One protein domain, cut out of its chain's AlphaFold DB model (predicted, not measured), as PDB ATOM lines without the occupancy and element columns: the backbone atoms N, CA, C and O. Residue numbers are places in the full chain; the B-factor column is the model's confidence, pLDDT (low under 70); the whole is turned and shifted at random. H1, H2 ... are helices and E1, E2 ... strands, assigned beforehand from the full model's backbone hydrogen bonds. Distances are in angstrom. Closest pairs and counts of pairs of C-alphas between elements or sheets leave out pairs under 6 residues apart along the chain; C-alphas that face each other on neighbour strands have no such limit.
ATOM      1  N   ASP A 564     -37.562 -18.341  32.512       75.75
ATOM      2  CA  ASP A 564     -36.704 -18.683  31.377       75.75
ATOM      3  C   ASP A 564     -35.425 -17.833  31.421       75.75
ATOM      4  O   ASP A 564     -35.410 -16.651  31.065       75.75
ATOM      5  N   ILE A 565     -34.328 -18.457  31.857       68.31
ATOM      6  CA  ILE A 565     -33.006 -17.822  31.950       68.31
ATOM      7  C   ILE A 565     -32.555 -17.268  30.590       68.31
ATOM      8  O   ILE A 565     -31.893 -16.232  30.540       68.31
ATOM      9  N   LYS A 566     -32.912 -17.915  29.475       70.50
ATOM     10  CA  LYS A 566     -32.491 -17.462  28.148       70.50
ATOM     11  C   LYS A 566     -33.205 -16.170  27.747       70.50
ATOM     12  O   LYS A 566     -32.545 -15.251  27.264       70.50
ATOM     13  N   ALA A 567     -34.508 -16.076  28.012       75.19
ATOM     14  CA  ALA A 567     -35.295 -14.869  27.755       75.19
ATOM     15  C   ALA A 567     -34.756 -13.658  28.541       75.19
ATOM     16  O   ALA A 567     -34.602 -12.572  27.988       75.19
ATOM     17  N   ILE A 568     -34.358 -13.878  29.796       75.62
ATOM     18  CA  ILE A 568     -33.711 -12.876  30.657       75.62
ATOM     19  C   ILE A 568     -32.452 -12.278  30.008       75.62
ATOM     20  O   ILE A 568     -32.289 -11.056  29.944       75.62
ATOM     21  N   TYR A 569     -31.545 -13.117  29.505       74.00
ATOM     22  CA  TYR A 569     -30.318 -12.621  28.874       74.00
ATOM     23  C   TYR A 569     -30.592 -11.877  27.559       74.00
ATOM     24  O   TYR A 569     -29.914 -10.890  27.265       74.00
ATOM     25  N   GLU A 570     -31.579 -12.307  26.772       78.44
ATOM     26  CA  GLU A 570     -31.982 -11.608  25.545       78.44
ATOM     27  C   GLU A 570     -32.563 -10.214  25.855       78.44
ATOM     28  O   GLU A 570     -32.158  -9.222  25.233       78.44
ATOM     29  N   ASP A 571     -33.416 -10.103  26.876       81.38
ATOM     30  CA  ASP A 571     -33.967  -8.827  27.346       81.38
ATOM     31  C   ASP A 571     -32.884  -7.889  27.888       81.38
ATOM     32  O   ASP A 571     -32.893  -6.691  27.592       81.38
ATOM     33  N   LEU A 572     -31.899  -8.423  28.615       82.06
ATOM     34  CA  LEU A 572     -30.743  -7.661  29.086       82.06
ATOM     35  C   LEU A 572     -29.965  -7.019  27.923       82.06
ATOM     36  O   LEU A 572     -29.584  -5.847  27.998       82.06
ATOM     37  N   GLN A 573     -29.730  -7.757  26.835       80.56
ATOM     38  CA  GLN A 573     -29.022  -7.232  25.661       80.56
ATOM     39  C   GLN A 573     -29.819  -6.123  24.968       80.56
ATOM     40  O   GLN A 573     -29.253  -5.102  24.563       80.56
ATOM     41  N   ASN A 574     -31.137  -6.288  24.859       84.62
ATOM     42  CA  ASN A 574     -32.020  -5.255  24.320       84.62
ATOM     43  C   ASN A 574     -32.036  -4.005  25.207       84.62
ATOM     44  O   ASN A 574     -31.977  -2.887  24.691       84.62
ATOM     45  N   LEU A 575     -32.020  -4.184  26.530       83.38
ATOM     46  CA  LEU A 575     -31.925  -3.088  27.485       83.38
ATOM     47  C   LEU A 575     -30.615  -2.311  27.313       83.38
ATOM     48  O   LEU A 575     -30.648  -1.089  27.210       83.38
ATOM     49  N   ARG A 576     -29.469  -2.991  27.179       82.69
ATOM     50  CA  ARG A 576     -28.174  -2.324  26.934       82.69
ATOM     51  C   ARG A 576     -28.153  -1.549  25.616       82.69
ATOM     52  O   ARG A 576     -27.625  -0.439  25.569       82.69
ATOM     53  N   LYS A 577     -28.762  -2.080  24.549       84.25
ATOM     54  CA  LYS A 577     -28.937  -1.335  23.284       84.25
ATOM     55  C   LYS A 577     -29.779  -0.077  23.487       84.25
ATOM     56  O   LYS A 577     -29.430   0.976  22.958       84.25
ATOM     57  N   TYR A 578     -30.859  -0.177  24.263       83.19
ATOM     58  CA  TYR A 578     -31.685   0.971  24.621       83.19
ATOM     59  C   TYR A 578     -30.875   2.017  25.400       83.19
ATOM     60  O   TYR A 578     -30.894   3.186  25.022       83.19
ATOM     61  N   GLU A 579     -30.113   1.622  26.424       81.31
ATOM     62  CA  GLU A 579     -29.255   2.537  27.193       81.31
ATOM     63  C   GLU A 579     -28.245   3.266  26.306       81.31
ATOM     64  O   GLU A 579     -28.157   4.490  26.359       81.31
ATOM     65  N   LEU A 580     -27.538   2.529  25.442       80.38
ATOM     66  CA  LEU A 580     -26.582   3.096  24.488       80.38
ATOM     67  C   LEU A 580     -27.255   4.074  23.517       80.38
ATOM     68  O   LEU A 580     -26.680   5.109  23.190       80.38
ATOM     69  N   GLY A 581     -28.486   3.783  23.085       79.06
ATOM     70  CA  GLY A 581     -29.276   4.683  22.243       79.06
ATOM     71  C   GLY A 581     -29.665   5.998  22.929       79.06
ATOM     72  O   GLY A 581     -29.889   6.993  22.240       79.06
ATOM     73  N   HIS A 582     -29.712   6.016  24.264       78.19
ATOM     74  CA  HIS A 582     -30.037   7.193  25.076       78.19
ATOM     75  C   HIS A 582     -28.798   7.862  25.686       78.19
ATOM     76  O   HIS A 582     -28.949   8.849  26.404       78.19
ATOM     77  N   GLU A 583     -27.591   7.353  25.412       81.19
ATOM     78  CA  GLU A 583     -26.342   7.932  25.907       81.19
ATOM     79  C   GLU A 583     -26.285   9.430  25.538       81.19
ATOM     80  O   GLU A 583     -26.528   9.792  24.377       81.19
ATOM     81  N   PRO A 584     -25.974  10.325  26.496       75.44
ATOM     82  CA  PRO A 584     -25.927  11.751  26.219       75.44
ATOM     83  C   PRO A 584     -24.909  12.040  25.120       75.44
ATOM     84  O   PRO A 584     -23.718  11.752  25.268       75.44
ATOM     85  N   LYS A 585     -25.385  12.617  24.015       73.19
ATOM     86  CA  LYS A 585     -24.521  13.055  22.920       73.19
ATOM     87  C   LYS A 585     -23.746  14.298  23.336       73.19
ATOM     88  O   LYS A 585     -24.249  15.137  24.084       73.19
ATOM     89  N   ASP A 586     -22.534  14.418  22.817       71.94
ATOM     90  CA  ASP A 586     -21.732  15.626  22.950       71.94
ATOM     91  C   ASP A 586     -22.481  16.809  22.303       71.94
ATOM     92  O   ASP A 586     -22.925  16.736  21.156       71.94
ATOM     93  N   THR A 587     -22.670  17.896  23.056       70.31
ATOM     94  CA  THR A 587     -23.331  19.121  22.574       70.31
ATOM     95  C   THR A 587     -22.427  20.334  22.720       70.31
ATOM     96  O   THR A 587     -21.558  20.400  23.583       70.31
ATOM     97  N   ASN A 588     -22.679  21.389  21.957       73.25
ATOM     98  CA  ASN A 588     -21.850  22.596  22.022       73.25
ATOM     99  C   ASN A 588     -22.190  23.495  23.230       73.25
ATOM    100  O   ASN A 588     -21.858  24.681  23.219       73.25
ATOM    101  N   SER A 589     -22.924  23.009  24.238       69.94
ATOM    102  CA  SER A 589     -23.419  23.812  25.372       69.94
ATOM    103  C   SER A 589     -22.741  23.517  26.713       69.94
ATOM    104  O   SER A 589     -22.760  24.380  27.591       69.94
ATOM    105  N   HIS A 590     -22.134  22.340  26.901       73.25
ATOM    106  CA  HIS A 590     -21.602  21.907  28.202       73.25
ATOM    107  C   HIS A 590     -20.217  21.260  28.076       73.25
ATOM    108  O   HIS A 590     -19.964  20.524  27.133       73.25
ATOM    109  N   ILE A 591     -19.335  21.487  29.057       74.88
ATOM    110  CA  ILE A 591     -17.952  20.949  29.080       74.88
ATOM    111  C   ILE A 591     -17.899  19.495  29.573       74.88
ATOM    112  O   ILE A 591     -16.945  18.766  29.311       74.88
ATOM    113  N   LYS A 592     -18.921  19.071  30.318       77.75
ATOM    114  CA  LYS A 592     -19.027  17.742  30.921       77.75
ATOM    115  C   LYS A 592     -20.377  17.131  30.583       77.75
ATOM    116  O   LYS A 592     -21.371  17.853  30.522       77.75
ATOM    117  N   ARG A 593     -20.409  15.808  30.458       76.81
ATOM    118  CA  ARG A 593     -21.634  15.007  30.379       76.81
ATOM    119  C   ARG A 593     -21.568  13.816  31.329       76.81
ATOM    120  O   ARG A 593     -20.481  13.388  31.718       76.81
ATOM    121  N   ALA A 594     -22.729  13.292  31.704       79.50
ATOM    122  CA  ALA A 594     -22.807  11.982  32.335       79.50
ATOM    123  C   ALA A 594     -22.651  10.900  31.258       79.50
ATOM    124  O   ALA A 594     -23.091  11.092  30.124       79.50
ATOM    125  N   SER A 595     -22.042   9.774  31.613       85.56
ATOM    126  CA  SER A 595     -22.113   8.565  30.798       85.56
ATOM    127  C   SER A 595     -23.054   7.561  31.450       85.56
ATOM    128  O   SER A 595     -22.796   7.111  32.568       85.56
ATOM    129  N   TYR A 596     -24.150   7.217  30.769       86.75
ATOM    130  CA  TYR A 596     -25.126   6.247  31.274       86.75
ATOM    131  C   TYR A 596     -24.520   4.848  31.280       86.75
ATOM    132  O   TYR A 596     -24.680   4.118  32.254       86.75
ATOM    133  N   GLN A 597     -23.700   4.527  30.279       86.19
ATOM    134  CA  GLN A 597     -22.890   3.310  30.287       86.19
ATOM    135  C   GLN A 597     -21.949   3.244  31.506       86.19
ATOM    136  O   GLN A 597     -21.806   2.190  32.131       86.19
ATOM    137  N   ALA A 598     -21.308   4.360  31.875       87.69
ATOM    138  CA  ALA A 598     -20.469   4.406  33.071       87.69
ATOM    139  C   ALA A 598     -21.295   4.270  34.359       87.69
ATOM    140  O   ALA A 598     -20.877   3.551  35.259       87.69
ATOM    141  N   ILE A 599     -22.482   4.883  34.439       90.00
ATOM    142  CA  ILE A 599     -23.418   4.681  35.560       90.00
ATOM    143  C   ILE A 599     -23.756   3.190  35.695       90.00
ATOM    144  O   ILE A 599     -23.581   2.627  36.775       90.00
ATOM    145  N   SER A 600     -24.158   2.538  34.601       90.38
ATOM    146  CA  SER A 600     -24.558   1.126  34.592       90.38
ATOM    147  C   SER A 600     -23.418   0.146  34.879       90.38
ATOM    148  O   SER A 600     -23.654  -0.918  35.444       90.38
ATOM    149  N   SER A 601     -22.176   0.489  34.539       89.56
ATOM    150  CA  SER A 601     -21.017  -0.390  34.767       89.56
ATOM    151  C   SER A 601     -20.276  -0.138  36.082       89.56
ATOM    152  O   SER A 601     -19.588  -1.038  36.559       89.56
ATOM    153  N   LYS A 602     -20.369   1.065  36.665       92.25
ATOM    154  CA  LYS A 602     -19.578   1.454  37.845       92.25
ATOM    155  C   LYS A 602     -20.360   1.430  39.146       92.25
ATOM    156  O   LYS A 602     -19.781   1.072  40.166       92.25
ATOM    157  N   ILE A 603     -21.637   1.812  39.132       94.19
ATOM    158  CA  ILE A 603     -22.453   1.820  40.350       94.19
ATOM    159  C   ILE A 603     -23.057   0.426  40.546       94.19
ATOM    160  O   ILE A 603     -23.764  -0.038  39.652       94.19
ATOM    161  N   PRO A 604     -22.841  -0.250  41.687       95.38
ATOM    162  CA  PRO A 604     -23.455  -1.547  41.933       95.38
ATOM    163  C   PRO A 604     -24.980  -1.427  42.028       95.38
ATOM    164  O   PRO A 604     -25.497  -0.697  42.874       95.38
ATOM    165  N   ILE A 605     -25.718  -2.177  41.203       95.38
ATOM    166  CA  ILE A 605     -27.193  -2.183  41.251       95.38
ATOM    167  C   ILE A 605     -27.710  -2.617  42.626       95.38
ATOM    168  O   ILE A 605     -28.711  -2.098  43.110       95.38
ATOM    169  N   LYS A 606     -26.990  -3.532  43.282       95.25
ATOM    170  CA  LYS A 606     -27.305  -3.996  44.630       95.25
ATOM    171  C   LYS A 606     -27.255  -2.851  45.649       95.25
ATOM    172  O   LYS A 606     -28.226  -2.667  46.371       95.25
ATOM    173  N   GLU A 607     -26.184  -2.049  45.639       94.69
ATOM    174  CA  GLU A 607     -26.052  -0.883  46.530       94.69
ATOM    175  C   GLU A 607     -27.166   0.150  46.271       94.69
ATOM    176  O   GLU A 607     -27.641   0.792  47.203       94.69
ATOM    177  N   LEU A 608     -27.613   0.311  45.016       95.06
ATOM    178  CA  LEU A 608     -28.735   1.197  44.682       95.06
ATOM    179  C   LEU A 608     -30.069   0.698  45.238       95.06
ATOM    180  O   LEU A 608     -30.821   1.498  45.792       95.06
ATOM    181  N   ILE A 609     -30.367  -0.595  45.092       95.06
ATOM    182  CA  ILE A 609     -31.599  -1.187  45.629       95.06
ATOM    183  C   ILE A 609     -31.612  -1.060  47.154       95.06
ATOM    184  O   ILE A 609     -32.581  -0.546  47.700       95.06
ATOM    185  N   GLU A 610     -30.517  -1.422  47.828       94.38
ATOM    186  CA  GLU A 610     -30.380  -1.307  49.288       94.38
ATOM    187  C   GLU A 610     -30.463   0.152  49.774       94.38
ATOM    188  O   GLU A 610     -31.028   0.424  50.830       94.38
ATOM    189  N   TYR A 611     -29.953   1.115  48.997       94.75
ATOM    190  CA  TYR A 611     -30.062   2.538  49.328       94.75
ATOM    191  C   TYR A 611     -31.515   3.032  49.278       94.75
ATOM    192  O   TYR A 611     -31.989   3.701  50.198       94.75
ATOM    193  N   PHE A 612     -32.241   2.719  48.202       93.25
ATOM    194  CA  PHE A 612     -33.636   3.144  48.061       93.25
ATOM    195  C   PHE A 612     -34.595   2.330  48.934       93.25
ATOM    196  O   PHE A 612     -35.643   2.851  49.310       93.25
ATOM    197  N   ASP A 613     -34.215   1.116  49.321       92.75
ATOM    198  CA  ASP A 613     -34.990   0.216  50.162       92.75
ATOM    199  C   ASP A 613     -34.115  -0.430  51.242       92.75
ATOM    200  O   ASP A 613     -33.535  -1.503  51.065       92.75
ATOM    201  N   GLU A 614     -34.044   0.232  52.395       90.88
ATOM    202  CA  GLU A 614     -33.194  -0.177  53.519       90.88
ATOM    203  C   GLU A 614     -33.650  -1.487  54.175       90.88
ATOM    204  O   GLU A 614     -32.885  -2.093  54.921       90.88
ATOM    205  N   SER A 615     -34.872  -1.960  53.891       90.75
ATOM    206  CA  SER A 615     -35.348  -3.259  54.376       90.75
ATOM    207  C   SER A 615     -34.889  -4.427  53.497       90.75
ATOM    208  O   SER A 615     -35.334  -5.555  53.712       90.75
ATOM    209  N   THR A 616     -34.062  -4.174  52.477       91.62
ATOM    210  CA  THR A 616     -33.612  -5.199  51.533       91.62
ATOM    211  C   THR A 616     -32.762  -6.262  52.228       91.62
ATOM    212  O   THR A 616     -31.702  -5.985  52.782       91.62
ATOM    213  N   MET A 617     -33.199  -7.513  52.124       88.62
ATOM    214  CA  MET A 617     -32.504  -8.699  52.618       88.62
ATOM    215  C   MET A 617     -32.017  -9.559  51.451       88.62
ATOM    216  O   MET A 617     -32.723  -9.731  50.457       88.62
ATOM    217  N   VAL A 618     -30.828 -10.155  51.591       88.38
ATOM    218  CA  VAL A 618     -30.266 -11.069  50.586       88.38
ATOM    219  C   VAL A 618     -30.565 -12.518  50.971       88.38
ATOM    220  O   VAL A 618     -30.027 -13.027  51.955       88.38
ATOM    221  N   LYS A 619     -31.378 -13.211  50.171       84.88
ATOM    222  CA  LYS A 619     -31.616 -14.660  50.281       84.88
ATOM    223  C   LYS A 619     -30.853 -15.392  49.171       84.88
ATOM    224  O   LYS A 619     -30.831 -14.940  48.029       84.88
ATOM    225  N   LYS A 620     -30.223 -16.528  49.485       81.31
ATOM    226  CA  LYS A 620     -29.627 -17.422  48.474       81.31
ATOM    227  C   LYS A 620     -30.603 -18.542  48.137       81.31
ATOM    228  O   LYS A 620     -31.112 -19.193  49.046       81.31
ATOM    229  N   TYR A 621     -30.822 -18.790  46.851       72.00
ATOM    230  CA  TYR A 621     -31.617 -19.914  46.368       72.00
ATOM    231  C   TYR A 621     -30.921 -20.571  45.178       72.00
ATOM    232  O   TYR A 621     -30.683 -19.913  44.168       72.00
ATOM    233  N   LYS A 622     -30.585 -21.863  45.299       76.75
ATOM    234  CA  LYS A 622     -29.663 -22.551  44.374       76.75
ATOM    235  C   LYS A 622     -28.386 -21.703  44.206       76.75
ATOM    236  O   LYS A 622     -27.812 -21.274  45.207       76.75
ATOM    237  N   ASP A 623     -28.004 -21.395  42.972       79.88
ATOM    238  CA  ASP A 623     -26.842 -20.563  42.645       79.88
ATOM    239  C   ASP A 623     -27.192 -19.069  42.513       79.88
ATOM    240  O   ASP A 623     -26.428 -18.293  41.946       79.88
ATOM    241  N   HIS A 624     -28.381 -18.647  42.955       82.88
ATOM    242  CA  HIS A 624     -28.926 -17.311  42.693       82.88
ATOM    243  C   HIS A 624     -29.068 -16.498  43.985       82.88
ATOM    244  O   HIS A 624     -29.348 -17.033  45.061       82.88
ATOM    245  N   GLN A 625     -28.875 -15.181  43.877       88.81
ATOM    246  CA  GLN A 625     -29.081 -14.232  44.971       88.81
ATOM    247  C   GLN A 625     -30.357 -13.434  44.723       88.81
ATOM    248  O   GLN A 625     -30.537 -12.859  43.653       88.81
ATOM    249  N   ILE A 626     -31.225 -13.383  45.724       88.94
ATOM    250  CA  ILE A 626     -32.492 -12.664  45.682       88.94
ATOM    251  C   ILE A 626     -32.424 -11.517  46.678       88.94
ATOM    252  O   ILE A 626     -32.128 -11.734  47.853       88.94
ATOM    253  N   LEU A 627     -32.705 -10.309  46.201       91.38
ATOM    254  CA  LEU A 627     -32.872  -9.116  47.023       91.38
ATOM    255  C   LEU A 627     -34.368  -8.936  47.280       91.38
ATOM    256  O   LEU A 627     -35.131  -8.783  46.326       91.38
ATOM    257  N   SER A 628     -34.789  -8.973  48.540       87.88
ATOM    258  CA  SER A 628     -36.198  -8.844  48.928       87.88
ATOM    259  C   SER A 628     -36.368  -7.703  49.921       87.88
ATOM    260  O   SER A 628     -35.770  -7.749  50.993       87.88
ATOM    261  N   GLY A 629     -37.200  -6.721  49.588       86.56
ATOM    262  CA  GLY A 629     -37.549  -5.602  50.464       86.56
ATOM    263  C   GLY A 629     -38.948  -5.058  50.168       86.56
ATOM    264  O   GLY A 629     -39.710  -5.654  49.401       86.56
ATOM    265  N   ASN A 630     -39.292  -3.914  50.757       86.00
ATOM    266  CA  ASN A 630     -40.584  -3.248  50.563       86.00
ATOM    267  C   ASN A 630     -40.842  -2.825  49.103       86.00
ATOM    268  O   ASN A 630     -41.987  -2.738  48.665       86.00
ATOM    269  N   SER A 631     -39.784  -2.572  48.330       79.31
ATOM    270  CA  SER A 631     -39.833  -2.218  46.905       79.31
ATOM    271  C   SER A 631     -40.093  -3.421  45.997       79.31
ATOM    272  O   SER A 631     -40.333  -3.251  44.799       79.31
ATOM    273  N   GLY A 632     -40.058  -4.631  46.552       85.75
ATOM    274  CA  GLY A 632     -40.300  -5.878  45.847       85.75
ATOM    275  C   GLY A 632     -39.122  -6.839  45.900       85.75
ATOM    276  O   GLY A 632     -38.178  -6.690  46.677       85.75
ATOM    277  N   ARG A 633     -39.210  -7.861  45.050       88.56
ATOM    278  CA  ARG A 633     -38.213  -8.923  44.936       88.56
ATOM    279  C   ARG A 633     -37.433  -8.772  43.637       88.56
ATOM    280  O   ARG A 633     -38.017  -8.488  42.584       88.56
ATOM    281  N   TYR A 634     -36.129  -9.008  43.715       90.50
ATOM    282  CA  TYR A 634     -35.223  -8.931  42.580       90.50
ATOM    283  C   TYR A 634     -34.295 -10.142  42.517       90.50
ATOM    284  O   TYR A 634     -33.650 -10.477  43.509       90.50
ATOM    285  N   LEU A 635     -34.160 -10.751  41.340       90.50
ATOM    286  CA  LEU A 635     -33.049 -11.651  41.042       90.50
ATOM    287  C   LEU A 635     -31.809 -10.810  40.742       90.50
ATOM    288  O   LEU A 635     -31.773 -10.090  39.746       90.50
ATOM    289  N   TYR A 636     -30.793 -10.907  41.594       92.19
ATOM    290  CA  TYR A 636     -29.528 -10.205  41.418       92.19
ATOM    291  C   TYR A 636     -28.572 -11.014  40.538       92.19
ATOM    292  O   TYR A 636     -28.233 -12.155  40.853       92.19
ATOM    293  N   LEU A 637     -28.120 -10.387  39.451       89.44
ATOM    294  CA  LEU A 637     -27.163 -10.921  38.488       89.44
ATOM    295  C   LEU A 637     -25.825 -10.180  38.676       89.44
ATOM    296  O   LEU A 637     -25.617  -9.127  38.064       89.44
ATOM    297  N   PRO A 638     -24.932 -10.674  39.559       88.69
ATOM    298  CA  PRO A 638     -23.728  -9.949  39.964       88.69
ATOM    299  C   PRO A 638     -22.739  -9.734  38.818       88.69
ATOM    300  O   PRO A 638     -22.188  -8.644  38.705       88.69
ATOM    301  N   GLU A 639     -22.548 -10.740  37.960       87.62
ATOM    302  CA  GLU A 639     -21.611 -10.672  36.828       87.62
ATOM    303  C   GLU A 639     -21.991  -9.571  35.835       87.62
ATOM    304  O   GLU A 639     -21.131  -8.867  35.315       87.62
ATOM    305  N   GLU A 640     -23.294  -9.359  35.646       87.69
ATOM    306  CA  GLU A 640     -23.818  -8.366  34.711       87.69
ATOM    307  C   GLU A 640     -24.147  -7.018  35.358       87.69
ATOM    308  O   GLU A 640     -24.591  -6.101  34.663       87.69
ATOM    309  N   ASN A 641     -23.955  -6.900  36.678       92.81
ATOM    310  CA  ASN A 641     -24.368  -5.762  37.499       92.81
ATOM    311  C   ASN A 641     -25.828  -5.334  37.249       92.81
ATOM    312  O   ASN A 641     -26.137  -4.147  37.127       92.81
ATOM    313  N   THR A 642     -26.740  -6.305  37.154       92.69
ATOM    314  CA  THR A 642     -28.172  -6.051  36.918       92.69
ATOM    315  C   THR A 642     -29.069  -6.801  37.891       92.69
ATOM    316  O   THR A 642     -28.632  -7.691  38.620       92.69
ATOM    317  N   ALA A 643     -30.334  -6.395  37.940       93.31
ATOM    318  CA  ALA A 643     -31.346  -7.006  38.782       93.31
ATOM    319  C   ALA A 643     -32.646  -7.185  37.992       93.31
ATOM    320  O   ALA A 643     -33.162  -6.226  37.427       93.31
ATOM    321  N   TYR A 644     -33.198  -8.393  37.942       90.69
ATOM    322  CA  TYR A 644     -34.517  -8.630  37.355       90.69
ATOM    323  C   TYR A 644     -35.592  -8.491  38.429       90.69
ATOM    324  O   TYR A 644     -35.523  -9.164  39.451       90.69
ATOM    325  N   SER A 645     -36.577  -7.620  38.220       89.94
ATOM    326  CA  SER A 645     -37.678  -7.412  39.160       89.94
ATOM    327  C   SER A 645     -38.842  -8.335  38.849       89.94
ATOM    328  O   SER A 645     -39.464  -8.202  37.795       89.94
ATOM    329  N   PHE A 646     -39.190  -9.195  39.806       85.12
ATOM    330  CA  PHE A 646     -40.352 -10.080  39.697       85.12
ATOM    331  C   PHE A 646     -41.661  -9.285  39.641       85.12
ATOM    332  O   PHE A 646     -42.531  -9.568  38.827       85.12
ATOM    333  N   ASN A 647     -41.768  -8.216  40.439       84.44
ATOM    334  CA  ASN A 647     -42.981  -7.395  40.510       84.44
ATOM    335  C   ASN A 647     -43.259  -6.617  39.216       84.44
ATOM    336  O   ASN A 647     -44.411  -6.389  38.866       84.44
ATOM    337  N   GLN A 648     -42.205  -6.146  38.542       85.50
ATOM    338  CA  GLN A 648     -42.318  -5.318  37.335       85.50
ATOM    339  C   GLN A 648     -42.085  -6.116  36.049       85.50
ATOM    340  O   GLN A 648     -42.183  -5.543  34.967       85.50
ATOM    341  N   ASN A 649     -41.745  -7.404  36.168       85.06
ATOM    342  CA  ASN A 649     -41.410  -8.297  35.063       85.06
ATOM    343  C   ASN A 649     -40.399  -7.670  34.076       85.06
ATOM    344  O   ASN A 649     -40.637  -7.622  32.871       85.06
ATOM    345  N   ARG A 650     -39.296  -7.103  34.593       87.00
ATOM    346  CA  ARG A 650     -38.258  -6.457  33.765       87.00
ATOM    347  C   ARG A 650     -36.887  -6.376  34.426       87.00
ATOM    348  O   ARG A 650     -36.765  -6.390  35.653       87.00
ATOM    349  N   HIS A 651     -35.866  -6.190  33.594       90.31
ATOM    350  CA  HIS A 651     -34.492  -5.932  34.013       90.31
ATOM    351  C   HIS A 651     -34.251  -4.478  34.431       90.31
ATOM    352  O   HIS A 651     -34.712  -3.536  33.786       90.31
ATOM    353  N   TYR A 652     -33.447  -4.319  35.476       92.56
ATOM    354  CA  TYR A 652     -32.876  -3.063  35.926       92.56
ATOM    355  C   TYR A 652     -31.357  -3.103  35.823       92.56
ATOM    356  O   TYR A 652     -30.681  -3.936  36.431       92.56
ATOM    357  N   THR A 653     -30.827  -2.138  35.091       92.69
ATOM    358  CA  THR A 653     -29.453  -1.657  35.224       92.69
ATOM    359  C   THR A 653     -29.423  -0.488  36.214       92.69
ATOM    360  O   THR A 653     -30.471   0.109  36.490       92.69
ATOM    361  N   PRO A 654     -28.245  -0.100  36.731       93.69
ATOM    362  CA  PRO A 654     -28.116   1.061  37.611       93.69
ATOM    363  C   PRO A 654     -28.720   2.346  37.032       93.69
ATOM    364  O   PRO A 654     -29.438   3.051  37.738       93.69
ATOM    365  N   TYR A 655     -28.496   2.637  35.745       89.94
ATOM    366  CA  TYR A 655     -29.071   3.819  35.095       89.94
ATOM    367  C   TYR A 655     -30.601   3.767  35.050       89.94
ATOM    368  O   TYR A 655     -31.254   4.725  35.464       89.94
ATOM    369  N   ILE A 656     -31.175   2.655  34.582       89.75
ATOM    370  CA  ILE A 656     -32.632   2.504  34.459       89.75
ATOM    371  C   ILE A 656     -33.293   2.561  35.837       89.75
ATOM    372  O   ILE A 656     -34.322   3.212  35.997       89.75
ATOM    373  N   TYR A 657     -32.677   1.946  36.848       92.88
ATOM    374  CA  TYR A 657     -33.179   1.988  38.216       92.88
ATOM    375  C   TYR A 657     -33.185   3.413  38.783       92.88
ATOM    376  O   TYR A 657     -34.202   3.856  39.313       92.88
ATOM    377  N   ILE A 658     -32.082   4.158  38.623       91.19
ATOM    378  CA  ILE A 658     -32.008   5.567  39.033       91.19
ATOM    379  C   ILE A 658     -33.073   6.382  38.296       91.19
ATOM    380  O   ILE A 658     -33.847   7.079  38.948       91.19
ATOM    381  N   ARG A 659     -33.159   6.271  36.965       88.19
ATOM    382  CA  ARG A 659     -34.157   6.985  36.154       88.19
ATOM    383  C   ARG A 659     -35.565   6.772  36.689       88.19
ATOM    384  O   ARG A 659     -36.266   7.736  36.970       88.19
ATOM    385  N   ASP A 660     -35.944   5.521  36.905       90.25
ATOM    386  CA  ASP A 660     -37.300   5.191  37.318       90.25
ATOM    387  C   ASP A 660     -37.606   5.681  38.744       90.25
ATOM    388  O   ASP A 660     -38.750   6.033  39.037       90.25
ATOM    389  N   LYS A 661     -36.595   5.791  39.619       91.69
ATOM    390  CA  LYS A 661     -36.735   6.439  40.935       91.69
ATOM    391  C   LYS A 661     -36.941   7.948  40.824       91.69
ATOM    392  O   LYS A 661     -37.755   8.504  41.561       91.69
ATOM    393  N   PHE A 662     -36.273   8.607  39.882       88.12
ATOM    394  CA  PHE A 662     -36.533  10.013  39.572       88.12
ATOM    395  C   PHE A 662     -37.932  10.219  38.969       88.12
ATOM    396  O   PHE A 662     -38.636  11.141  39.385       88.12
ATOM    397  N   ASP A 663     -38.386   9.329  38.084       86.06
ATOM    398  CA  ASP A 663     -39.749   9.359  37.536       86.06
ATOM    399  C   ASP A 663     -40.809   9.109  38.624       86.06
ATOM    400  O   ASP A 663     -41.859   9.756  38.652       86.06
ATOM    401  N   GLU A 664     -40.540   8.196  39.563       88.81
ATOM    402  CA  GLU A 664     -41.375   7.956  40.744       88.81
ATOM    403  C   GLU A 664     -41.490   9.209  41.617       88.81
ATOM    404  O   GLU A 664     -42.603   9.640  41.934       88.81
ATOM    405  N   ALA A 665     -40.357   9.833  41.948       87.38
ATOM    406  CA  ALA A 665     -40.313  11.068  42.722       87.38
ATOM    407  C   ALA A 665     -41.085  12.194  42.028       87.38
ATOM    408  O   ALA A 665     -41.886  12.881  42.658       87.38
ATOM    409  N   ALA A 666     -40.914  12.342  40.718       83.38
ATOM    410  CA  ALA A 666     -41.623  13.341  39.938       83.38
ATOM    411  C   ALA A 666     -43.140  13.148  39.943       83.38
ATOM    412  O   ALA A 666     -43.882  14.118  40.105       83.38
ATOM    413  N   ARG A 667     -43.617  11.906  39.785       84.69
ATOM    414  CA  ARG A 667     -45.050  11.596  39.868       84.69
ATOM    415  C   ARG A 667     -45.603  11.938  41.245       84.69
ATOM    416  O   ARG A 667     -46.621  12.617  41.308       84.69
ATOM    417  N   LYS A 668     -44.917  11.532  42.320       86.88
ATOM    418  CA  LYS A 668     -45.314  11.832  43.708       86.88
ATOM    419  C   LYS A 668     -45.354  13.333  43.983       86.88
ATOM    420  O   LYS A 668     -46.291  13.821  44.607       86.88
ATOM    421  N   ILE A 669     -44.388  14.075  43.450       81.62
ATOM    422  CA  ILE A 669     -44.364  15.536  43.512       81.62
ATOM    423  C   ILE A 669     -45.572  16.139  42.778       81.62
ATOM    424  O   ILE A 669     -46.289  16.955  43.356       81.62
ATOM    425  N   LYS A 670     -45.841  15.714  41.534       81.69
ATOM    426  CA  LYS A 670     -46.990  16.190  40.738       81.69
ATOM    427  C   LYS A 670     -48.332  15.908  41.422       81.69
ATOM    428  O   LYS A 670     -49.259  16.695  41.264       81.69
ATOM    429  N   THR A 671     -48.438  14.819  42.185       84.00
ATOM    430  CA  THR A 671     -49.653  14.437  42.921       84.00
ATOM    431  C   THR A 671     -49.708  14.960  44.363       84.00
ATOM    432  O   THR A 671     -50.659  14.653  45.074       84.00
ATOM    433  N   GLY A 672     -48.739  15.777  44.798       81.19
ATOM    434  CA  GLY A 672     -48.757  16.467  46.097       81.19
ATOM    435  C   GLY A 672     -48.137  15.707  47.279       81.19
ATOM    436  O   GLY A 672     -48.188  16.191  48.409       81.19
ATOM    437  N   PHE A 673     -47.504  14.551  47.056       81.56
ATOM    438  CA  PHE A 673     -46.848  13.744  48.095       81.56
ATOM    439  C   PHE A 673     -45.391  14.180  48.322       81.56
ATOM    440  O   PHE A 673     -44.448  13.466  47.993       81.56
ATOM    441  N   LEU A 674     -45.193  15.372  48.893       76.31
ATOM    442  CA  LEU A 674     -43.873  16.020  48.992       76.31
ATOM    443  C   LEU A 674     -42.920  15.422  50.045       76.31
ATOM    444  O   LEU A 674     -41.717  15.658  49.979       76.31
ATOM    445  N   ASN A 675     -43.434  14.646  51.004       80.81
ATOM    446  CA  ASN A 675     -42.665  14.098  52.134       80.81
ATOM    447  C   ASN A 675     -42.254  12.624  51.966       80.81
ATOM    448  O   ASN A 675     -41.835  11.991  52.941       80.81
ATOM    449  N   ASP A 676     -42.388  12.079  50.758       87.56
ATOM    450  CA  ASP A 676     -42.092  10.679  50.465       87.56
ATOM    451  C   ASP A 676     -40.593  10.345  50.577       87.56
ATOM    452  O   ASP A 676     -39.726  11.173  50.281       87.56
ATOM    453  N   ASP A 677     -40.292   9.115  50.998       87.94
ATOM    454  CA  ASP A 677     -38.927   8.627  51.213       87.94
ATOM    455  C   ASP A 677     -38.062   8.698  49.945       87.94
ATOM    456  O   ASP A 677     -36.913   9.138  50.001       87.94
ATOM    457  N   VAL A 678     -38.627   8.395  48.767       89.19
ATOM    458  CA  VAL A 678     -37.869   8.434  47.505       89.19
ATOM    459  C   VAL A 678     -37.374   9.848  47.185       89.19
ATOM    460  O   VAL A 678     -36.253  10.026  46.709       89.19
ATOM    461  N   ILE A 679     -38.175  10.872  47.504       87.12
ATOM    462  CA  ILE A 679     -37.834  12.283  47.276       87.12
ATOM    463  C   ILE A 679     -36.703  12.698  48.221       87.12
ATOM    464  O   ILE A 679     -35.735  13.334  47.791       87.12
ATOM    465  N   LYS A 680     -36.793  12.297  49.496       87.94
ATOM    466  CA  LYS A 680     -35.753  12.553  50.504       87.94
ATOM    467  C   LYS A 680     -34.427  11.911  50.106       87.94
ATOM    468  O   LYS A 680     -33.399  12.583  50.144       87.94
ATOM    469  N   LYS A 681     -34.461  10.653  49.659       90.12
ATOM    470  CA  LYS A 681     -33.278   9.886  49.245       90.12
ATOM    471  C   LYS A 681     -32.622  10.405  47.971       90.12
ATOM    472  O   LYS A 681     -31.404  10.313  47.843       90.12
ATOM    473  N   ILE A 682     -33.384  10.985  47.045       88.62
ATOM    474  CA  ILE A 682     -32.812  11.679  45.879       88.62
ATOM    475  C   ILE A 682     -32.142  13.001  46.291       88.62
ATOM    476  O   ILE A 682     -31.155  13.413  45.680       88.62
ATOM    477  N   GLY A 683     -32.653  13.669  47.332       83.75
ATOM    478  CA  GLY A 683     -32.027  14.863  47.904       83.75
ATOM    479  C   GLY A 683     -32.129  16.104  47.011       83.75
ATOM    480  O   GLY A 683     -31.140  16.829  46.837       83.75
ATOM    481  N   LEU A 684     -33.307  16.347  46.421       79.88
ATOM    482  CA  LEU A 684     -33.600  17.562  45.645       79.88
ATOM    483  C   LEU A 684     -33.611  18.802  46.556       79.88
ATOM    484  O   LEU A 684     -34.238  18.795  47.614       79.88
ATOM    485  N   LYS A 685     -32.945  19.891  46.149       76.62
ATOM    486  CA  LYS A 685     -33.014  21.178  46.867       76.62
ATOM    487  C   LYS A 685     -34.296  21.940  46.521       76.62
ATOM    488  O   LYS A 685     -34.822  21.814  45.420       76.62
ATOM    489  N   GLN A 686     -34.734  22.826  47.420       68.38
ATOM    490  CA  GLN A 686     -35.940  23.651  47.240       68.38
ATOM    491  C   GLN A 686     -35.958  24.424  45.903       68.38
ATOM    492  O   GLN A 686     -36.988  24.517  45.250       68.38
ATOM    493  N   ASN A 687     -34.806  24.940  45.466       66.19
ATOM    494  CA  ASN A 687     -34.651  25.695  44.216       66.19
ATOM    495  C   ASN A 687     -34.498  24.817  42.959       66.19
ATOM    496  O   ASN A 687     -34.511  25.329  41.844       66.19
ATOM    497  N   GLU A 688     -34.314  23.508  43.125       68.56
ATOM    498  CA  GLU A 688     -34.228  22.529  42.035       68.56
ATOM    499  C   GLU A 688     -35.612  21.985  41.664       68.56
ATOM    500  O   GLU A 688     -35.793  21.437  40.582       68.56
ATOM    501  N   TYR A 689     -36.602  22.202  42.530       69.19
ATOM    502  CA  TYR A 689     -37.961  21.687  42.417       69.19
ATOM    503  C   TYR A 689     -38.699  22.167  41.158       69.19
ATOM    504  O   TYR A 689     -39.217  21.358  40.390       69.19
ATOM    505  N   GLU A 690     -38.712  23.479  40.902       65.69
ATOM    506  CA  GLU A 690     -39.445  24.054  39.763       65.69
ATOM    507  C   GLU A 690     -38.861  23.640  38.407       65.69
ATOM    508  O   GLU A 690     -39.604  23.459  37.442       65.69
ATOM    509  N   GLY A 691     -37.536  23.470  38.335       67.69
ATOM    510  CA  GLY A 691     -36.842  22.986  37.141       67.69
ATOM    511  C   GLY A 691     -36.984  21.477  36.955       67.69
ATOM    512  O   GLY A 691     -37.157  21.009  35.833       67.69
ATOM    513  N   PHE A 692     -36.965  20.714  38.050       73.50
ATOM    514  CA  PHE A 692     -37.099  19.262  38.028       73.50
ATOM    515  C   PHE A 692     -38.480  18.828  37.525       73.50
ATOM    516  O   PHE A 692     -38.572  18.002  36.626       73.50
ATOM    517  N   VAL A 693     -39.562  19.444  38.016       66.75
ATOM    518  CA  VAL A 693     -40.938  19.086  37.616       66.75
ATOM    519  C   VAL A 693     -41.245  19.451  36.154       66.75
ATOM    520  O   VAL A 693     -42.052  18.771  35.518       66.75
ATOM    521  N   LYS A 694     -40.598  20.497  35.612       64.12
ATOM    522  CA  LYS A 694     -40.784  20.984  34.230       64.12
ATOM    523  C   LYS A 694     -39.877  20.302  33.192       64.12
ATOM    524  O   LYS A 694     -40.242  20.275  32.024       64.12
ATOM    525  N   GLY A 695     -38.711  19.786  33.591       58.97
ATOM    526  CA  GLY A 695     -37.650  19.330  32.678       58.97
ATOM    527  C   GLY A 695     -37.607  17.828  32.365       58.97
ATOM    528  O   GLY A 695     -36.730  17.401  31.621       58.97
ATOM    529  N   ILE A 696     -38.514  17.017  32.916       53.53
ATOM    530  CA  ILE A 696     -38.461  15.544  32.789       53.53
ATOM    531  C   ILE A 696     -38.680  15.049  31.354       53.53
ATOM    532  O   ILE A 696     -38.098  14.038  30.972       53.53
ATOM    533  N   ASP A 697     -39.423  15.790  30.530       46.53
ATOM    534  CA  ASP A 697     -39.691  15.391  29.141       46.53
ATOM    535  C   ASP A 697     -38.477  15.584  28.206       46.53
ATOM    536  O   ASP A 697     -38.482  15.125  27.064       46.53
ATOM    537  N   TYR A 698     -37.395  16.213  28.686       50.62
ATOM    538  CA  TYR A 698     -36.157  16.411  27.936       50.62
ATOM    539  C   TYR A 698     -34.994  15.694  28.635       50.62
ATOM    540  O   TYR A 698     -34.376  16.228  29.556       50.62
ATOM    541  N   HIS A 699     -34.627  14.502  28.142       49.53
ATOM    542  CA  HIS A 699     -33.508  13.668  28.631       49.53
ATOM    543  C   HIS A 699     -32.169  14.414  28.864       49.53
ATOM    544  O   HIS A 699     -31.292  13.908  29.563       49.53
ATOM    545  N   LEU A 700     -31.993  15.610  28.295       48.09
ATOM    546  CA  LEU A 700     -30.803  16.449  28.435       48.09
ATOM    547  C   LEU A 700     -30.656  17.096  29.828       48.09
ATOM    548  O   LEU A 700     -29.534  17.115  30.339       48.09
ATOM    549  N   ASP A 701     -31.739  17.557  30.467       54.25
ATOM    550  CA  ASP A 701     -31.680  18.234  31.784       54.25
ATOM    551  C   ASP A 701     -31.586  17.241  32.955       54.25
ATOM    552  O   ASP A 701     -31.003  17.529  34.004       54.25
ATOM    553  N   ILE A 702     -32.076  16.020  32.738       59.59
ATOM    554  CA  ILE A 702     -32.004  14.895  33.675       59.59
ATOM    555  C   ILE A 702     -30.552  14.533  34.060       59.59
ATOM    556  O   ILE A 702     -30.282  14.205  35.218       59.59
ATOM    557  N   ASN A 703     -29.588  14.703  33.144       68.38
ATOM    558  CA  ASN A 703     -28.157  14.480  33.403       68.38
ATOM    559  C   ASN A 703     -27.642  15.236  34.631       68.38
ATOM    560  O   ASN A 703     -26.852  14.712  35.422       68.38
ATOM    561  N   ARG A 704     -28.089  16.485  34.792       72.88
ATOM    562  CA  ARG A 704     -27.671  17.338  35.903       72.88
ATOM    563  C   ARG A 704     -28.148  16.770  37.236       72.88
ATOM    564  O   ARG A 704     -27.400  16.822  38.210       72.88
ATOM    565  N   TYR A 705     -29.357  16.216  37.270       79.75
ATOM    566  CA  TYR A 705     -29.954  15.662  38.479       79.75
ATOM    567  C   TYR A 705     -29.327  14.322  38.873       79.75
ATOM    568  O   TYR A 705     -29.030  14.131  40.051       79.75
ATOM    569  N   TYR A 706     -29.001  13.449  37.914       84.75
ATOM    570  CA  TYR A 706     -28.265  12.211  38.209       84.75
ATOM    571  C   TYR A 706     -26.879  12.490  38.781       84.75
ATOM    572  O   TYR A 706     -26.516  11.941  39.818       84.75
ATOM    573  N   LEU A 707     -26.116  13.394  38.159       82.12
ATOM    574  CA  LEU A 707     -24.799  13.775  38.670       82.12
ATOM    575  C   LEU A 707     -24.894  14.451  40.042       82.12
ATOM    576  O   LEU A 707     -24.034  14.229  40.894       82.12
ATOM    577  N   ALA A 708     -25.930  15.262  40.274       84.12
ATOM    578  CA  ALA A 708     -26.169  15.884  41.570       84.12
ATOM    579  C   ALA A 708     -26.459  14.843  42.657       84.12
ATOM    580  O   ALA A 708     -25.857  14.933  43.724       84.12
ATOM    581  N   PHE A 709     -27.316  13.859  42.375       88.94
ATOM    582  CA  PHE A 709     -27.590  12.735  43.269       88.94
ATOM    583  C   PHE A 709     -26.308  11.960  43.586       88.94
ATOM    584  O   PHE A 709     -25.909  11.885  44.743       88.94
ATOM    585  N   ILE A 710     -25.584  11.503  42.562       89.31
ATOM    586  CA  ILE A 710     -24.347  10.722  42.726       89.31
ATOM    587  C   ILE A 710     -23.297  11.496  43.532       89.31
ATOM    588  O   ILE A 710     -22.632  10.928  44.389       89.31
ATOM    589  N   ASN A 711     -23.153  12.803  43.301       87.25
ATOM    590  CA  ASN A 711     -22.194  13.635  44.028       87.25
ATOM    591  C   ASN A 711     -22.589  13.897  45.496       87.25
ATOM    592  O   ASN A 711     -21.710  14.137  46.327       87.25
ATOM    593  N   ARG A 712     -23.890  13.916  45.814       87.62
ATOM    594  CA  ARG A 712     -24.410  14.179  47.171       87.62
ATOM    595  C   ARG A 712     -24.475  12.919  48.022       87.62
ATOM    596  O   ARG A 712     -24.286  13.014  49.230       87.62
ATOM    597  N   THR A 713     -24.719  11.770  47.405       89.75
ATOM    598  CA  THR A 713     -24.830  10.494  48.105       89.75
ATOM    599  C   THR A 713     -23.445   9.931  48.396       89.75
ATOM    600  O   THR A 713     -22.714   9.555  47.478       89.75
ATOM    601  N   GLU A 714     -23.081   9.854  49.676       87.00
ATOM    602  CA  GLU A 714     -21.742   9.453  50.136       87.00
ATOM    603  C   GLU A 714     -21.282   8.115  49.534       87.00
ATOM    604  O   GLU A 714     -20.174   8.027  49.001       87.00
ATOM    605  N   ASN A 715     -22.179   7.124  49.488       86.81
ATOM    606  CA  ASN A 715     -21.901   5.795  48.934       86.81
ATOM    607  C   ASN A 715     -21.541   5.814  47.437       86.81
ATOM    608  O   ASN A 715     -20.726   5.003  46.988       86.81
ATOM    609  N   PHE A 716     -22.109   6.747  46.662       91.75
ATOM    610  CA  PHE A 716     -21.962   6.792  45.199       91.75
ATOM    611  C   PHE A 716     -20.970   7.847  44.709       91.75
ATOM    612  O   PHE A 716     -20.466   7.742  43.589       91.75
ATOM    613  N   LYS A 717     -20.616   8.822  45.552       90.81
ATOM    614  CA  LYS A 717     -19.703   9.923  45.213       90.81
ATOM    615  C   LYS A 717     -18.351   9.444  44.686       90.81
ATOM    616  O   LYS A 717     -17.778  10.084  43.805       90.81
ATOM    617  N   LYS A 718     -17.867   8.298  45.175       92.12
ATOM    618  CA  LYS A 718     -16.614   7.659  44.738       92.12
ATOM    619  C   LYS A 718     -16.583   7.314  43.241       92.12
ATOM    620  O   LYS A 718     -15.507   7.293  42.659       92.12
ATOM    621  N   TYR A 719     -17.739   7.115  42.603       90.88
ATOM    622  CA  TYR A 719     -17.841   6.777  41.178       90.88
ATOM    623  C   TYR A 719     -17.937   8.006  40.260       90.88
ATOM    624  O   TYR A 719     -17.924   7.875  39.035       90.88
ATOM    625  N   LEU A 720     -18.037   9.216  40.822       86.75
ATOM    626  CA  LEU A 720     -18.313  10.430  40.052       86.75
ATOM    627  C   LEU A 720     -17.254  10.705  38.972       86.75
ATOM    628  O   LEU A 720     -17.607  11.124  37.871       86.75
ATOM    629  N   SER A 721     -15.972  10.453  39.255       82.56
ATOM    630  CA  SER A 721     -14.879  10.652  38.291       82.56
ATOM    631  C   SER A 721     -14.942   9.702  37.096       82.56
ATOM    632  O   SER A 721     -14.542  10.088  36.003       82.56
ATOM    633  N   ASP A 722     -15.464   8.488  37.282       85.81
ATOM    634  CA  ASP A 722     -15.616   7.509  36.201       85.81
ATOM    635  C   ASP A 722     -16.835   7.804  35.315       85.81
ATOM    636  O   ASP A 722     -16.859   7.459  34.125       85.81
ATOM    637  N   ILE A 723     -17.854   8.429  35.910       88.25
ATOM    638  CA  ILE A 723     -19.148   8.722  35.287       88.25
ATOM    639  C   ILE A 723     -19.115  10.031  34.503       88.25
ATOM    640  O   ILE A 723     -19.704  10.128  33.424       88.25
ATOM    641  N   VAL A 724     -18.440  11.049  35.038       85.19
ATOM    642  CA  VAL A 724     -18.331  12.363  34.408       85.19
ATOM    643  C   VAL A 724     -17.299  12.306  33.288       85.19
ATOM    644  O   VAL A 724     -16.106  12.145  33.531       85.19
ATOM    645  N   ARG A 725     -17.751  12.500  32.048       82.88
ATOM    646  CA  ARG A 725     -16.889  12.556  30.863       82.88
ATOM    647  C   ARG A 725     -16.749  13.985  30.364       82.88
ATOM    648  O   ARG A 725     -17.696  14.772  30.437       82.88
ATOM    649  N   ILE A 726     -15.556  14.323  29.881       81.50
ATOM    650  CA  ILE A 726     -15.305  15.592  29.198       81.50
ATOM    651  C   ILE A 726     -15.943  15.511  27.812       81.50
ATOM    652  O   ILE A 726     -15.772  14.527  27.096       81.50
TER     653      ILE A 726
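This is residues 564 to 726 of the 816 residues of an uncharacterized protein of Campylobacter concisus (UniProt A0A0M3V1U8). A strongly twisted sheet of five short strands, E2 to E6, makes one end of the domain, with H3 over one face and the long helix H1 passing by its edge strand E6; from the sheet H4 runs off to a cluster of helices, H5, H6 and H7, at the other end. Beside H7, the short helices H8 and H9 lead to a small two-stranded sheet of E1 and E7, and H2 sits between H1, H4 and H9. The printed part has 163 residues with nine named helices and seven named strands, in the order H1 E1 H2 H3 E2 E3 E4 E5 E6 H4 H5 H6 H7 H8 H9 E7, a mixed class of helices and strands. The large sheet has the order E2, E3, E4, E5, E6 and is antiparallel throughout. The whole is compact, with a radius of gyration of the C-alphas of 16.0 A and spans of 49 by 35 by 27 A.

The large sheet is made of E2, residues 617 to 621, E3, residues 624 to 629 and 16.5 A long, E4, residues 632 to 637 and 15.9 A long, E5, residues 642 to 645, and E6, residues 650 to 652. E2 begins at C-alpha 617, at (-32.504, -8.699, 52.618). H3 is residues 605 to 612 and H2 residues 596 to 602. H1, residues 565 to 581, measures 24.8 A from its first C-alpha at (-33.006, -17.822, 31.950) to its last. H4, residues 654 to 670, measures 24.4 A. H5 is residues 677 to 682, H6 residues 689 to 695, and H7 residues 699 to 712, 20.7 A long. H8 is residues 714 to 717 and H9 residues 720 to 723. The small sheet is E1, residues 592 to 594, and E7, residues 724 to 726, ending at C-alpha 726, at (-15.305, 15.592, 29.198).

E2 to E6 form a meander, each strand the antiparallel neighbour and hairpin partner of the one before. N 619 and O 626 are 2.8 A apart between E2 and E3, N 634 and O 627 2.8 A between E3 and E4, N 635 and O 644 2.8 A between E4 and E5, and N 652 and O 643 2.7 A between E5 and E6, each within hydrogen-bond range. H3 is on this sheet at a height of 8.6 A, over E4, and runs along the strands, at 7 degrees to E4 on the local plane. H1 only grazes the sheet with residues 568 to 575; its closest C-alphas to E6 are those of Leu 572 and His 651, 6.4 A apart. H4 is the hub, touching four helices. With residues 654 to 658 alone it touches H3, at a shallow tilt of 22 degrees, the same way; the closest C-alphas, of Ile 605 and Pro 654, are 5.0 A apart. With residues 661 to 665 alone it touches H5, the C-alphas of Ala 665 and Ile 679 being closest at 5.3 A. With residues 666 to 670 alone it touches H6, where those of Ala 666 and Val 693 are closest at 6.2 A. With residues 654 to 655 alone it touches H2, where those of Ser 600 and Pro 654 are closest at 4.7 A. H2 also touches H9, with the C-alphas of Ala 598 and Ile 723 closest at 5.0 A. H7 and H8 touch only at the corner, and only just, with 3 pairs of C-alphas within 8 A. E1 and E7 are antiparallel, with N 593 and O 725 2.9 A apart, within hydrogen-bond range. Every O i to N i+4 pair is within range in H1, H2, H3, H4 and H5, but 2 of 3 in H6 and 7 of 10 in H7; H8 and H9 are too short for such a pair.

The two C-alphas farthest apart, of Asn 588 and Lys 622, are 51.0 A apart. The printed part has no cut, and no link is long. The mean pLDDT of the printed part is 82.7; residues 565, 589, 686 to 691 and 693 to 703 are under 70.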